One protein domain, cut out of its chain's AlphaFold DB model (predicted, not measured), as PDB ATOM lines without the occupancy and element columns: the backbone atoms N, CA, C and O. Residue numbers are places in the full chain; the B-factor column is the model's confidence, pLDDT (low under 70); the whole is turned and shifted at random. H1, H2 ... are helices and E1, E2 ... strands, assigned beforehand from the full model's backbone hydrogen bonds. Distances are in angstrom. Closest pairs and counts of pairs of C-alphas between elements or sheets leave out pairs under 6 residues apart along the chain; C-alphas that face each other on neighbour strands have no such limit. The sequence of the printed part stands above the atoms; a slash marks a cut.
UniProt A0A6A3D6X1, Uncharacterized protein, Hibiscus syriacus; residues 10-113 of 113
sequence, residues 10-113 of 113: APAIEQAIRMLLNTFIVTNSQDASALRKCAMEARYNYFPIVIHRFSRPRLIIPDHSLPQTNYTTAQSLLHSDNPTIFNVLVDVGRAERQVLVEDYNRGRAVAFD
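AT A GLANCE: This is residues 10 to 113 of the 113 residues of an uncharacterized protein of Hibiscus syriacus (UniProt A0A6A3D6X1). This is a loose, elongated model: at one end the longest helix, H2, packs beside a small sheet of two strands, E1 and E2, and at the other end lies H5, with H4, H3 and H1 between these ends. A long link, residues 52 to 73, runs from the sheet to H3, and a second, residues 92 to 103, leads from H4 to H5. The printed part has 104 residues with five named helices and two named strands, in the order H1 E1 H2 E2 H3 H4 H5; the sheet, E1 beside E2, is parallel. The class is mostly helix, though under half of the residues are in named elements. The radius of gyration of the C-alphas is 16.3 A, and they span 50 by 29 by 22 A.

IN THESE COORDINATES: Begin at the sheet: find C-alpha 24 at (50.302, 33.206, -30.750), where E1 begins and runs to residue 26; E2 is residues 49 to 51. Between them along the chain, H2 runs from residue 29 to 41, 18.6 A long. Look next at H4, residues 83 to 91, 11.8 A long, and at H3, the short helix of residues 74 to 77. H1 is residues 10 to 16, beginning at C-alpha 10 at (51.094, 54.647, -26.780). H5, residues 104 to 112, is 12.2 A long and ends at C-alpha 112 at (26.426, 57.681, -25.599).

HOW THE PARTS SIT: E1 and E2 are parallel neighbours at 27 degrees; look for N 26 and O 50, and N 50 and O 24, each pair 2.9 A apart and within hydrogen-bond range. E1, H2 and E2 form a strand-helix-strand unit, two parallel neighbour strands with a helix between them along the chain, and its crossover is right-handed. The closest C-alphas of H2 and E2 are those of Ala 32 and Ile 49, 6.9 A apart. Those of E2 and H4 are Val 50 and Val 88, 8.0 A apart. H3 and H4 are close but not clearly touching, the closest C-alphas being those of Gln 75 and Leu 89, 7.7 A apart. H1 and H3 only just touch, with 3 pairs of C-alphas within 8 A, the closest those of Ile 13 and Ala 74 at 6.1 A. H5 touches no helix, and it is apart from H4. In H1, H2, H4 and H5 every O i to N i+4 pair is within hydrogen-bond range; H3 is too short for such a pair.

THE WHOLE: The two C-alphas farthest apart, those of Glu 41 and Asp 113, are 51.7 A apart. The printed part has no cut and ends at the chain's last residue. The links E2 to H3 and H4 to H5 are long. The mean pLDDT of the printed part is 88.8, and no printed residue is under 70.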
ATOM      1  N   ALA A  10      50.461  55.965 -26.874       74.50
ATOM      2  CA  ALA A  10      51.094  54.647 -26.780       74.50
ATOM      3  C   ALA A  10      50.545  53.794 -25.614       74.50
ATOM      4  O   ALA A  10      50.153  52.654 -25.868       74.50
ATOM      5  N   PRO A  11      50.359  54.327 -24.385       81.31
ATOM      6  CA  PRO A  11      49.739  53.560 -23.300       81.31
ATOM      7  C   PRO A  11      48.283  53.173 -23.596       81.31
ATOM      8  O   PRO A  11      47.828  52.094 -23.219       81.31
ATOM      9  N   ALA A  12      47.543  54.043 -24.290       80.81
ATOM     10  CA  ALA A  12      46.164  53.772 -24.676       80.81
ATOM     11  C   ALA A  12      46.090  52.659 -25.733       80.81
ATOM     12  O   ALA A  12      45.236  51.783 -25.623       80.81
ATOM     13  N   ILE A  13      47.011  52.650 -26.703       81.88
ATOM     14  CA  ILE A  13      47.136  51.591 -27.712       81.88
ATOM     15  C   ILE A  13      47.513  50.270 -27.045       81.88
ATOM     16  O   ILE A  13      46.836  49.268 -27.264       81.88
ATOM     17  N   GLU A  14      48.552  50.257 -26.205       81.56
ATOM     18  CA  GLU A  14      48.974  49.053 -25.482       81.56
ATOM     19  C   GLU A  14      47.826  48.458 -24.670       81.56
ATOM     20  O   GLU A  14      47.621  47.246 -24.687       81.56
ATOM     21  N   GLN A  15      47.028  49.304 -24.016       82.00
ATOM     22  CA  GLN A  15      45.839  48.869 -23.295       82.00
ATOM     23  C   GLN A  15      44.757  48.309 -24.233       82.00
ATOM     24  O   GLN A  15      44.157  47.279 -23.922       82.00
ATOM     25  N   ALA A  16      44.530  48.948 -25.383       79.25
ATOM     26  CA  ALA A  16      43.561  48.530 -26.398       79.25
ATOM     27  C   ALA A  16      43.856  47.123 -26.954       79.25
ATOM     28  O   ALA A  16      42.940  46.313 -27.120       79.25
ATOM     29  N   ILE A  17      45.138  46.804 -27.173       80.19
ATOM     30  CA  ILE A  17      45.582  45.516 -27.734       80.19
ATOM     31  C   ILE A  17      46.289  44.606 -26.733       80.19
ATOM     32  O   ILE A  17      46.912  43.621 -27.134       80.19
ATOM     33  N   ARG A  18      46.173  44.877 -25.430       80.62
ATOM     34  CA  ARG A  18      46.929  44.187 -24.370       80.62
ATOM     35  C   ARG A  18      46.854  42.667 -24.464       80.62
ATOM     36  O   ARG A  18      47.839  41.973 -24.234       80.62
ATOM     37  N   MET A  19      45.677  42.142 -24.801       74.56
ATOM     38  CA  MET A  19      45.472  40.700 -24.932       74.56
ATOM     39  C   MET A  19      46.191  40.100 -26.147       74.56
ATOM     40  O   MET A  19      46.531  38.924 -26.118       74.56
ATOM     41  N   LEU A  20      46.455  40.888 -27.190       82.94
ATOM     42  CA  LEU A  20      47.044  40.434 -28.450       82.94
ATOM     43  C   LEU A  20      48.574  40.529 -28.489       82.94
ATOM     44  O   LEU A  20      49.188  39.753 -29.213       82.94
ATOM     45  N   LEU A  21      49.195  41.403 -27.689       80.12
ATOM     46  CA  LEU A  21      50.650  41.631 -27.715       80.12
ATOM     47  C   LEU A  21      51.490  40.376 -27.414       80.12
ATOM     48  O   LEU A  21      52.583  40.238 -27.949       80.12
ATOM     49  N   ASN A  22      50.962  39.443 -26.617       85.19
ATOM     50  CA  ASN A  22      51.624  38.174 -26.281       85.19
ATOM     51  C   ASN A  22      50.877  36.945 -26.829       85.19
ATOM     52  O   ASN A  22      51.007  35.844 -26.293       85.19
ATOM     53  N   THR A  23      50.050  37.128 -27.861       92.12
ATOM     54  CA  THR A  23      49.250  36.050 -28.454       92.12
ATOM     55  C   THR A  23      50.003  35.336 -29.570       92.12
ATOM     56  O   THR A  23      50.581  35.966 -30.451       92.12
ATOM     57  N   PHE A  24      49.897  34.008 -29.599       94.69
ATOM     58  CA  PHE A  24      50.302  33.206 -30.750       94.69
ATOM     59  C   PHE A  24      49.117  32.987 -31.687       94.69
ATOM     60  O   PHE A  24      48.030  32.610 -31.246       94.69
ATOM     61  N   ILE A  25      49.329  33.180 -32.988       95.62
ATOM     62  CA  ILE A  25      48.314  32.916 -34.010       95.62
ATOM     63  C   ILE A  25      48.667  31.600 -34.701       95.62
ATOM     64  O   ILE A  25      49.779  31.431 -35.193       95.62
ATOM     65  N   VAL A  26      47.719  30.668 -34.741       96.88
ATOM     66  CA  VAL A  26      47.868  29.350 -35.372       96.88
ATOM     67  C   VAL A  26      46.734  29.105 -36.364       96.88
ATOM     68  O   VAL A  26      45.679  29.726 -36.264       96.88
ATOM     69  N   THR A  27      46.914  28.204 -37.331       96.69
ATOM     70  CA  THR A  27      45.919  28.027 -38.405       96.69
ATOM     71  C   THR A  27      44.745  27.138 -37.995       96.69
ATOM     72  O   THR A  27      43.623  27.346 -38.465       96.69
ATOM     73  N   ASN A  28      44.972  26.146 -37.132       95.88
ATOM     74  CA  ASN A  28      43.960  25.163 -36.740       95.88
ATOM     75  C   ASN A  28      44.164  24.653 -35.294       95.88
ATOM     76  O   ASN A  28      45.074  25.068 -34.575       95.88
ATOM     77  N   SER A  29      43.281  23.752 -34.853       96.31
ATOM     78  CA  SER A  29      43.326  23.172 -33.506       96.31
ATOM     79  C   SER A  29      44.464  22.163 -33.312       96.31
ATOM     80  O   SER A  29      44.938  21.999 -32.182       96.31
ATOM     81  N   GLN A  30      44.931  21.504 -34.379       97.50
ATOM     82  CA  GLN A  30      46.101  20.628 -34.320       97.50
ATOM     83  C   GLN A  30      47.370  21.437 -34.026       97.50
ATOM     84  O   GLN A  30      48.104  21.093 -33.101       97.50
ATOM     85  N   ASP A  31      47.568  22.560 -34.717       97.31
ATOM     86  CA  ASP A  31      48.676  23.493 -34.498       97.31
ATOM     87  C   ASP A  31      48.634  24.070 -33.079       97.31
ATOM     88  O   ASP A  31      49.655  24.131 -32.398       97.31
ATOM     89  N   ALA A  32      47.441  24.438 -32.592       96.62
ATOM     90  CA  ALA A  32      47.261  24.898 -31.215       96.62
ATOM     91  C   ALA A  32      47.714  23.834 -30.205       96.62
ATOM     92  O   ALA A  32      48.380  24.141 -29.216       96.62
ATOM     93  N   SER A  33      47.366  22.571 -30.458       96.56
ATOM     94  CA  SER A  33      47.733  21.445 -29.597       96.56
ATOM     95  C   SER A  33      49.235  21.167 -29.641       96.56
ATOM     96  O   SER A  33      49.840  20.920 -28.600       96.56
ATOM     97  N   ALA A  34      49.848  21.243 -30.824       97.50
ATOM     98  CA  ALA A  34      51.289  21.103 -30.999       97.50
ATOM     99  C   ALA A  34      52.051  22.219 -30.271       97.50
ATOM    100  O   ALA A  34      52.935  21.931 -29.469       97.50
ATOM    101  N   LEU A  35      51.637  23.477 -30.451       96.56
ATOM    102  CA  LEU A  35      52.246  24.623 -29.781       96.56
ATOM    103  C   LEU A  35      52.162  24.503 -28.254       96.56
ATOM    104  O   LEU A  35      53.139  24.780 -27.565       96.56
ATOM    105  N   ARG A  36      51.030  24.035 -27.711       95.69
ATOM    106  CA  ARG A  36      50.893  23.781 -26.266       95.69
ATOM    107  C   ARG A  36      51.868  22.720 -25.758       95.69
ATOM    108  O   ARG A  36      52.426  22.904 -24.681       95.69
ATOM    109  N   LYS A  37      52.092  21.640 -26.516       95.88
ATOM    110  CA  LYS A  37      53.083  20.610 -26.160       95.88
ATOM    111  C   LYS A  37      54.499  21.185 -26.149       95.88
ATOM    112  O   LYS A  37      55.183  21.061 -25.140       95.88
ATOM    113  N   CYS A  38      54.890  21.898 -27.208       95.44
ATOM    114  CA  CYS A  38      56.203  22.546 -27.279       95.44
ATOM    115  C   CYS A  38      56.414  23.529 -26.122       95.44
ATOM    116  O   CYS A  38      57.477  23.577 -25.511       95.44
ATOM    117  N   ALA A  39      55.388  24.309 -25.794       94.94
ATOM    118  CA  ALA A  39      55.487  25.292 -24.734       94.94
ATOM    119  C   ALA A  39      55.573  24.646 -23.340       94.94
ATOM    120  O   ALA A  39      56.320  25.131 -22.492       94.94
ATOM    121  N   MET A  40      54.894  23.514 -23.125       94.75
ATOM    122  CA  MET A  40      55.042  22.708 -21.911       94.75
ATOM    123  C   MET A  40      56.479  22.195 -21.746       94.75
ATOM    124  O   MET A  40      57.060  22.332 -20.668       94.75
ATOM    125  N   GLU A  41      57.075  21.661 -22.812       96.06
ATOM    126  CA  GLU A  41      58.472  21.205 -22.823       96.06
ATOM    127  C   GLU A  41      59.449  22.359 -22.540       96.06
ATOM    128  O   GLU A  41      60.408  22.199 -21.783       96.06
ATOM    129  N   ALA A  42      59.154  23.551 -23.064       95.06
ATOM    130  CA  ALA A  42      59.924  24.772 -22.837       95.06
ATOM    131  C   ALA A  42      59.625  25.478 -21.496       95.06
ATOM    132  O   ALA A  42      60.200  26.530 -21.221       95.06
ATOM    133  N   ARG A  43      58.731  24.933 -20.654       93.31
ATOM    134  CA  ARG A  43      58.242  25.555 -19.403       93.31
ATOM    135  C   ARG A  43      57.611  26.945 -19.590       93.31
ATOM    136  O   ARG A  43      57.607  27.763 -18.670       93.31
ATOM    137  N   TYR A  44      57.032  27.199 -20.756       90.50
ATOM    138  CA  TYR A  44      56.334  28.431 -21.101       90.50
ATOM    139  C   TYR A  44      54.816  28.194 -21.116       90.50
ATOM    140  O   TYR A  44      54.205  27.983 -22.154       90.50
ATOM    141  N   ASN A  45      54.184  28.175 -19.943       81.44
ATOM    142  CA  ASN A  45      52.825  27.624 -19.807       81.44
ATOM    143  C   ASN A  45      51.678  28.634 -19.996       81.44
ATOM    144  O   ASN A  45      50.516  28.227 -20.044       81.44
ATOM    145  N   TYR A  46      51.970  29.932 -20.098       83.94
ATOM    146  CA  TYR A  46      50.950  30.983 -20.094       83.94
ATOM    147  C   TYR A  46      51.084  31.902 -21.302       83.94
ATOM    148  O   TYR A  46      51.857  32.855 -21.291       83.94
ATOM    149  N   PHE A  47      50.288  31.625 -22.331       89.88
ATOM    150  CA  PHE A  47      50.118  32.502 -23.484       89.88
ATOM    151  C   PHE A  47      48.742  32.285 -24.126       89.88
ATOM    152  O   PHE A  47      48.249  31.148 -24.173       89.88
ATOM    153  N   PRO A  48      48.093  33.346 -24.628       91.88
ATOM    154  CA  PRO A  48      46.898  33.201 -25.442       91.88
ATOM    155  C   PRO A  48      47.236  32.575 -26.802       91.88
ATOM    156  O   PRO A  48      48.293  32.829 -27.383       91.88
ATOM    157  N   ILE A  49      46.307  31.777 -27.326       94.38
ATOM    158  CA  ILE A  49      46.375  31.225 -28.682       94.38
ATOM    159  C   ILE A  49      45.108  31.637 -29.421       94.38
ATOM    160  O   ILE A  49      44.004  31.371 -28.948       94.38
ATOM    161  N   VAL A  50      45.275  32.236 -30.596       95.12
ATOM    162  CA  VAL A  50      44.192  32.555 -31.527       95.12
ATOM    163  C   VAL A  50      44.286  31.620 -32.723       95.12
ATOM    164  O   VAL A  50      45.324  31.525 -33.373       95.12
ATOM    165  N   ILE A  51      43.186  30.934 -33.028       95.25
ATOM    166  CA  ILE A  51      43.081  30.123 -34.241       95.25
ATOM    167  C   ILE A  51      42.540  31.015 -35.360       95.25
ATOM    168  O   ILE A  51      41.373  31.404 -35.338       95.25
ATOM    169  N   HIS A  52      43.377  31.326 -36.346       95.19
ATOM    170  CA  HIS A  52      43.014  32.109 -37.520       95.19
ATOM    171  C   HIS A  52      43.721  31.558 -38.762       95.19
ATOM    172  O   HIS A  52      44.944  31.460 -38.812       95.19
ATOM    173  N   ARG A  53      42.956  31.221 -39.806       92.56
ATOM    174  CA  ARG A  53      43.520  30.658 -41.042       92.56
ATOM    175  C   ARG A  53      44.363  31.694 -41.781       92.56
ATOM    176  O   ARG A  53      43.841  32.742 -42.159       92.56
ATOM    177  N   PHE A  54      45.622  31.367 -42.059       92.81
ATOM    178  CA  PHE A  54      46.555  32.270 -42.751       92.81
ATOM    179  C   PHE A  54      46.214  32.492 -44.229       92.81
ATOM    180  O   PHE A  54      46.650  33.466 -44.826       92.81
ATOM    181  N   SER A  55      45.408  31.606 -44.818       92.88
ATOM    182  CA  SER A  55      44.950  31.722 -46.203       92.88
ATOM    183  C   SER A  55      43.849  32.765 -46.404       92.88
ATOM    184  O   SER A  55      43.438  33.003 -47.538       92.88
ATOM    185  N   ARG A  56      43.306  33.347 -45.326       93.56
ATOM    186  CA  ARG A  56      42.281  34.385 -45.450       93.56
ATOM    187  C   ARG A  56      42.919  35.664 -46.004       93.56
ATOM    188  O   ARG A  56      43.941  36.093 -45.465       93.56
ATOM    189  N   PRO A  57      42.323  36.295 -47.030       94.75
ATOM    190  CA  PRO A  57      42.795  37.588 -47.503       94.75
ATOM    191  C   PRO A  57      42.638  38.645 -46.404       94.75
ATOM    192  O   PRO A  57      41.905  38.449 -45.430       94.75
ATOM    193  N   ARG A  58      43.325  39.777 -46.570       94.00
ATOM    194  CA  ARG A  58      43.166  40.927 -45.676       94.00
ATOM    195  C   ARG A  58      41.698  41.364 -45.661       94.00
ATOM    196  O   ARG A  58      41.089  41.487 -46.723       94.00
ATOM    197  N   LEU A  59      41.146  41.590 -44.473       92.44
ATOM    198  CA  LEU A  59      39.782  42.078 -44.306       92.44
ATOM    199  C   LEU A  59      39.630  43.453 -44.956       92.44
ATOM    200  O   LEU A  59      40.464  44.340 -44.781       92.44
ATOM    201  N   ILE A  60      38.528  43.615 -45.681       92.50
ATOM    202  CA  ILE A  60      38.050  44.907 -46.158       92.50
ATOM    203  C   ILE A  60      36.939  45.306 -45.199       92.50
ATOM    204  O   ILE A  60      35.915  44.627 -45.132       92.50
ATOM    205  N   ILE A  61      37.170  46.361 -44.424       88.62
ATOM    206  CA  ILE A  61      36.213  46.849 -43.435       88.62
ATOM    207  C   ILE A  61      35.295  47.843 -44.146       88.62
ATOM    208  O   ILE A  61      35.793  48.853 -44.640       88.62
ATOM    209  N   PRO A  62      33.983  47.582 -44.244       89.00
ATOM    210  CA  PRO A  62      33.066  48.538 -44.847       89.00
ATOM    211  C   PRO A  62      32.970  49.818 -44.012       89.00
ATOM    212  O   PRO A  62      32.857  49.738 -42.789       89.00
ATOM    213  N   ASP A  63      32.900  50.981 -44.659       85.75
ATOM    214  CA  ASP A  63      32.866  52.284 -43.972       85.75
ATOM    215  C   ASP A  63      31.717  52.404 -42.963       85.75
ATOM    216  O   ASP A  63      31.881  52.951 -41.878       85.75
ATOM    217  N   HIS A  64      30.559  51.816 -43.271       85.62
ATOM    218  CA  HIS A  64      29.394  51.820 -42.380       85.62
ATOM    219  C   HIS A  64      29.584  50.998 -41.094       85.62
ATOM    220  O   HIS A  64      28.748  51.060 -40.197       85.62
ATOM    221  N   SER A  65      30.635  50.177 -41.020       83.25
ATOM    222  CA  SER A  65      30.973  49.373 -39.841       83.25
ATOM    223  C   SER A  65      32.006  50.041 -38.929       83.25
ATOM    224  O   SER A  65      32.280  49.527 -37.839       83.25
ATOM    225  N   LEU A  66      32.558  51.175 -39.372       86.00
ATOM    226  CA  LEU A  66      33.461  52.016 -38.603       86.00
ATOM    227  C   LEU A  66      32.668  52.998 -37.728       86.00
ATOM    228  O   LEU A  66      31.572  53.423 -38.101       86.00
ATOM    229  N   PRO A  67      33.209  53.384 -36.563       84.81
ATOM    230  CA  PRO A  67      32.605  54.430 -35.751       84.81
ATOM    231  C   PRO A  67      32.566  55.753 -36.530       84.81
ATOM    232  O   PRO A  67      33.572  56.181 -37.095       84.81
ATOM    233  N   GLN A  68      31.411  56.421 -36.534       84.88
ATOM    234  CA  GLN A  68      31.270  57.762 -37.103       84.88
ATOM    235  C   GLN A  68      31.847  58.785 -36.127       84.88
ATOM    236  O   GLN A  68      31.151  59.315 -35.267       84.88
ATOM    237  N   THR A  69      33.154  59.009 -36.213       82.88
ATOM    238  CA  THR A  69      33.880  59.826 -35.246       82.88
ATOM    239  C   THR A  69      35.021  60.597 -35.896       82.88
ATOM    240  O   THR A  69      35.671  60.108 -36.815       82.88
ATOM    241  N   ASN A  70      35.293  61.801 -35.383       82.50
ATOM    242  CA  ASN A  70      36.481  62.584 -35.746       82.50
ATOM    243  C   ASN A  70      37.714  62.184 -34.914       82.50
ATOM    244  O   ASN A  70      38.800  62.730 -35.104       82.50
ATOM    245  N   TYR A  71      37.544  61.265 -33.957       83.75
ATOM    246  CA  TYR A  71      38.614  60.782 -33.097       83.75
ATOM    247  C   TYR A  71      39.373  59.616 -33.740       83.75
ATOM    248  O   TYR A  71      38.855  58.856 -34.553       83.75
ATOM    249  N   THR A  72      40.634  59.467 -33.346       84.62
ATOM    250  CA  THR A  72      41.528  58.418 -33.844       84.62
ATOM    251  C   THR A  72      41.099  57.044 -33.321       84.62
ATOM    252  O   THR A  72      40.819  56.894 -32.133       84.62
ATOM    253  N   THR A  73      41.090  56.021 -34.180       85.38
ATOM    254  CA  THR A  73      40.859  54.625 -33.767       85.38
ATOM    255  C   THR A  73      42.176  53.891 -33.535       85.38
ATOM    256  O   THR A  73      43.198  54.242 -34.130       85.38
ATOM    257  N   ALA A  74      42.175  52.835 -32.718       85.00
ATOM    258  CA  ALA A  74      43.367  52.016 -32.498       85.00
ATOM    259  C   ALA A  74      43.910  51.439 -33.820       85.00
ATOM    260  O   ALA A  74      45.114  51.479 -34.057       85.00
ATOM    261  N   GLN A  75      43.036  50.997 -34.730       83.38
ATOM    262  CA  GLN A  75      43.424  50.505 -36.059       83.38
ATOM    263  C   GLN A  75      44.214  51.538 -36.873       83.38
ATOM    264  O   GLN A  75      45.150  51.164 -37.573       83.38
ATOM    265  N   SER A  76      43.870  52.826 -36.792       83.12
ATOM    266  CA  SER A  76      44.587  53.868 -37.542       83.12
ATOM    267  C   SER A  76      46.028  54.091 -37.068       83.12
ATOM    268  O   SER A  76      46.827  54.628 -37.825       83.12
ATOM    269  N   LEU A  77      46.361  53.656 -35.849       82.81
ATOM    270  CA  LEU A  77      47.712  53.723 -35.281       82.81
ATOM    271  C   LEU A  77      48.446  52.375 -35.364       82.81
ATOM    272  O   LEU A  77      49.674  52.319 -35.336       82.81
ATOM    273  N   LEU A  78      47.699  51.276 -35.477       81.19
ATOM    274  CA  LEU A  78      48.223  49.920 -35.580       81.19
ATOM    275  C   LEU A  78      48.409  49.530 -37.046       81.19
ATOM    276  O   LEU A  78      47.509  49.001 -37.702       81.19
ATOM    277  N   HIS A  79      49.616  49.749 -37.557       78.88
ATOM    278  CA  HIS A  79      49.978  49.343 -38.908       78.88
ATOM    279  C   HIS A  79      50.608  47.946 -38.924       78.88
ATOM    280  O   HIS A  79      51.582  47.666 -38.227       78.88
ATOM    281  N   SER A  80      50.057  47.060 -39.755       86.19
ATOM    282  CA  SER A  80      50.673  45.781 -40.101       86.19
ATOM    283  C   SER A  80      50.460  45.487 -41.578       86.19
ATOM    284  O   SER A  80      49.331  45.561 -42.074       86.19
ATOM    285  N   ASP A  81      51.535  45.112 -42.263       89.81
ATOM    286  CA  ASP A  81      51.489  44.667 -43.658       89.81
ATOM    287  C   ASP A  81      51.082  43.195 -43.776       89.81
ATOM    288  O   ASP A  81      50.653  42.750 -44.838       89.81
ATOM    289  N   ASN A  82      51.151  42.437 -42.675       93.00
ATOM    290  CA  ASN A  82      50.750  41.038 -42.646       93.00
ATOM    291  C   ASN A  82      49.213  40.923 -42.541       93.00
ATOM    292  O   ASN A  82      48.647  41.316 -41.514       93.00
ATOM    293  N   PRO A  83      48.525  40.341 -43.544       94.12
ATOM    294  CA  PRO A  83      47.069  40.199 -43.531       94.12
ATOM    295  C   PRO A  83      46.535  39.435 -42.320       94.12
ATOM    296  O   PRO A  83      45.515  39.819 -41.763       94.12
ATOM    297  N   THR A  84      47.231  38.390 -41.867       95.06
ATOM    298  CA  THR A  84      46.817  37.592 -40.704       95.06
ATOM    299  C   THR A  84      46.841  38.424 -39.429       95.06
ATOM    300  O   THR A  84      45.894  38.368 -38.649       95.06
ATOM    301  N   ILE A  85      47.903  39.209 -39.221       93.12
ATOM    302  CA  ILE A  85      48.021  40.074 -38.040       93.12
ATOM    303  C   ILE A  85      46.927  41.139 -38.076       93.12
ATOM    304  O   ILE A  85      46.212  41.298 -37.091       93.12
ATOM    305  N   PHE A  86      46.745  41.813 -39.218       93.50
ATOM    306  CA  PHE A  86      45.673  42.795 -39.383       93.50
ATOM    307  C   PHE A  86      44.297  42.190 -39.089       93.50
ATOM    308  O   PHE A  86      43.535  42.746 -38.305       93.50
ATOM    309  N   ASN A  87      44.004  41.021 -39.655       94.38
ATOM    310  CA  ASN A  87      42.720  40.366 -39.455       94.38
ATOM    311  C   ASN A  87      42.488  40.002 -37.987       94.38
ATOM    312  O   ASN A  87      41.391  40.202 -37.488       94.38
ATOM    313  N   VAL A  88      43.511  39.533 -37.267       93.44
ATOM    314  CA  VAL A  88      43.393  39.237 -35.829       93.44
ATOM    315  C   VAL A  88      43.194  40.506 -34.995       93.44
ATOM    316  O   VAL A  88      42.387  40.495 -34.064       93.44
ATOM    317  N   LEU A  89      43.874  41.607 -35.330       91.75
ATOM    318  CA  LEU A  89      43.666  42.901 -34.668       91.75
ATOM    319  C   LEU A  89      42.215  43.390 -34.810       91.75
ATOM    320  O   LEU A  89      41.672  43.957 -33.865       91.75
ATOM    321  N   VAL A  90      41.580  43.130 -35.952       91.62
ATOM    322  CA  VAL A  90      40.174  43.473 -36.219       91.62
ATOM    323  C   VAL A  90      39.226  42.457 -35.565       91.62
ATOM    324  O   VAL A  90      38.470  42.803 -34.664       91.62
ATOM    325  N   ASP A  91      39.310  41.176 -35.932       91.19
ATOM    326  CA  ASP A  91      38.355  40.139 -35.511       91.19
ATOM    327  C   ASP A  91      38.378  39.873 -33.998       91.19
ATOM    328  O   ASP A  91      37.334  39.642 -33.381       91.19
ATOM    329  N   VAL A  92      39.568  39.876 -33.388       89.62
ATOM    330  CA  VAL A  92      39.751  39.561 -31.961       89.62
ATOM    331  C   VAL A  92      39.931  40.834 -31.144       89.62
ATOM    332  O   VAL A  92      39.344  40.965 -30.070       89.62
ATOM    333  N   GLY A  93      40.736  41.769 -31.648       87.69
ATOM    334  CA  GLY A  93      41.060  43.014 -30.949       87.69
ATOM    335  C   GLY A  93      40.009  44.107 -31.092       87.69
ATOM    336  O   GLY A  93      39.973  45.005 -30.254       87.69
ATOM    337  N   ARG A  94      39.141  44.035 -32.112       90.31
ATOM    338  CA  ARG A  94      38.182  45.095 -32.470       90.31
ATOM    339  C   ARG A  94      38.858  46.456 -32.649       90.31
ATOM    340  O   ARG A  94      38.288  47.487 -32.287       90.31
ATOM    341  N   ALA A  95      40.095  46.460 -33.147       88.62
ATOM    342  CA  ALA A  95      40.936  47.652 -33.219       88.62
ATOM    343  C   ALA A  95      40.282  48.796 -34.020       88.62
ATOM    344  O   ALA A  95      40.519  49.969 -33.743       88.62
ATOM    345  N   GLU A  96      39.439  48.471 -34.998       88.81
ATOM    346  CA  GLU A  96      38.702  49.417 -35.838       88.81
ATOM    347  C   GLU A  96      37.569  50.131 -35.088       88.81
ATOM    348  O   GLU A  96      37.189  51.243 -35.448       88.81
ATOM    349  N   ARG A  97      37.059  49.521 -34.012       87.94
ATOM    350  CA  ARG A  97      35.972  50.052 -33.169       87.94
ATOM    351  C   ARG A  97      36.457  50.668 -31.862       87.94
ATOM    352  O   ARG A  97      35.658  51.227 -31.116       87.94
ATOM    353  N   GLN A  98      37.746  50.564 -31.560       88.75
ATOM    354  CA  GLN A  98      38.335  51.174 -30.376       88.75
ATOM    355  C   GLN A  98      38.694  52.630 -30.670       88.75
ATOM    356  O   GLN A  98      39.706  52.909 -31.310       88.75
ATOM    357  N   VAL A  99      37.857  53.557 -30.204       88.69
ATOM    358  CA  VAL A  99      38.096  55.001 -30.321       88.69
ATOM    359  C   VAL A  99      38.973  55.476 -29.165       88.69
ATOM    360  O   VAL A  99      38.693  55.183 -28.004       88.69
ATOM    361  N   LEU A 100      40.037  56.212 -29.481       86.75
ATOM    362  CA  LEU A 100      40.986  56.741 -28.508       86.75
ATOM    363  C   LEU A 100      40.666  58.206 -28.206       86.75
ATOM    364  O   LEU A 100      40.632  59.051 -29.101       86.75
ATOM    365  N   VAL A 101      40.461  58.503 -26.926       86.94
ATOM    366  CA  VAL A 101      40.136  59.835 -26.406       86.94
ATOM    367  C   VAL A 101      41.065  60.194 -25.251       86.94
ATOM    368  O   VAL A 101      41.591  59.319 -24.568       86.94
ATOM    369  N   GLU A 102      41.272  61.490 -25.041       83.38
ATOM    370  CA  GLU A 102      42.212  62.015 -24.040       83.38
ATOM    371  C   GLU A 102      41.687  61.897 -22.603       83.38
ATOM    372  O   GLU A 102      42.474  61.774 -21.668       83.38
ATOM    373  N   ASP A 103      40.364  61.925 -22.421       86.00
ATOM    374  CA  ASP A 103      39.733  61.946 -21.106       86.00
ATOM    375  C   ASP A 103      38.377  61.222 -21.075       86.00
ATOM    376  O   ASP A 103      37.745  60.940 -22.099       86.00
ATOM    377  N   TYR A 104      37.926  60.930 -19.854       84.88
ATOM    378  CA  TYR A 104      36.699  60.187 -19.585       84.88
ATOM    379  C   TYR A 104      35.433  60.887 -20.097       84.88
ATOM    380  O   TYR A 104      34.528  60.213 -20.589       84.88
ATOM    381  N   ASN A 105      35.350  62.217 -20.004       89.12
ATOM    382  CA  ASN A 105      34.147  62.945 -20.409       89.12
ATOM    383  C   ASN A 105      33.961  62.864 -21.924       89.12
ATOM    384  O   ASN A 105      32.858  62.583 -22.389       89.12
ATOM    385  N   ARG A 106      35.050  63.015 -22.688       87.25
ATOM    386  CA  ARG A 106      35.033  62.793 -24.141       87.25
ATOM    387  C   ARG A 106      34.694  61.350 -24.499       87.25
ATOM    388  O   ARG A 106      33.917  61.126 -25.420       87.25
ATOM    389  N   GLY A 107      35.228  60.379 -23.759       85.81
ATOM    390  CA  GLY A 107      34.906  58.963 -23.969       85.81
ATOM    391  C   GLY A 107      33.433  58.653 -23.743       85.81
ATOM    392  O   GLY A 107      32.830  57.921 -24.523       85.81
ATOM    393  N   ARG A 108      32.838  59.259 -22.713       89.12
ATOM    394  CA  ARG A 108      31.406  59.148 -22.446       89.12
ATOM    395  C   ARG A 108      30.578  59.741 -23.586       89.12
ATOM    396  O   ARG A 108      29.666  59.066 -24.040       89.12
ATOM    397  N   ALA A 109      30.915  60.941 -24.057       87.81
ATOM    398  CA  ALA A 109      30.203  61.573 -25.168       87.81
ATOM    399  C   ALA A 109      30.241  60.695 -26.428       87.81
ATOM    400  O   ALA A 109      29.208  60.356 -26.978       87.81
ATOM    401  N   VAL A 110      31.420  60.197 -26.818       85.75
ATOM    402  CA  VAL A 110      31.567  59.311 -27.993       85.75
ATOM    403  C   VAL A 110      30.758  58.013 -27.880       85.75
ATOM    404  O   VAL A 110      30.357  57.449 -28.894       85.75
ATOM    405  N   ALA A 111      30.569  57.494 -26.667       84.81
ATOM    406  CA  ALA A 111      29.882  56.226 -26.455       84.81
ATOM    407  C   ALA A 111      28.352  56.353 -26.374       84.81
ATOM    408  O   ALA A 111      27.666  55.352 -26.591       84.81
ATOM    409  N   PHE A 112      27.828  57.526 -26.003       85.50
ATOM    410  CA  PHE A 112      26.426  57.681 -25.599       85.50
ATOM    411  C   PHE A 112      25.690  58.879 -26.211       85.50
ATOM    412  O   PHE A 112      24.460  58.882 -26.128       85.50
ATOM    413  N   ASP A 113      26.396  59.854 -26.783       78.19
ATOM    414  CA  ASP A 113      25.795  60.981 -27.509       78.19
ATOM    415  C   ASP A 113      25.684  60.653 -29.007       78.19
ATOM    416  O   ASP A 113      24.644  61.013 -29.605       78.19
TER     417      ASP A 113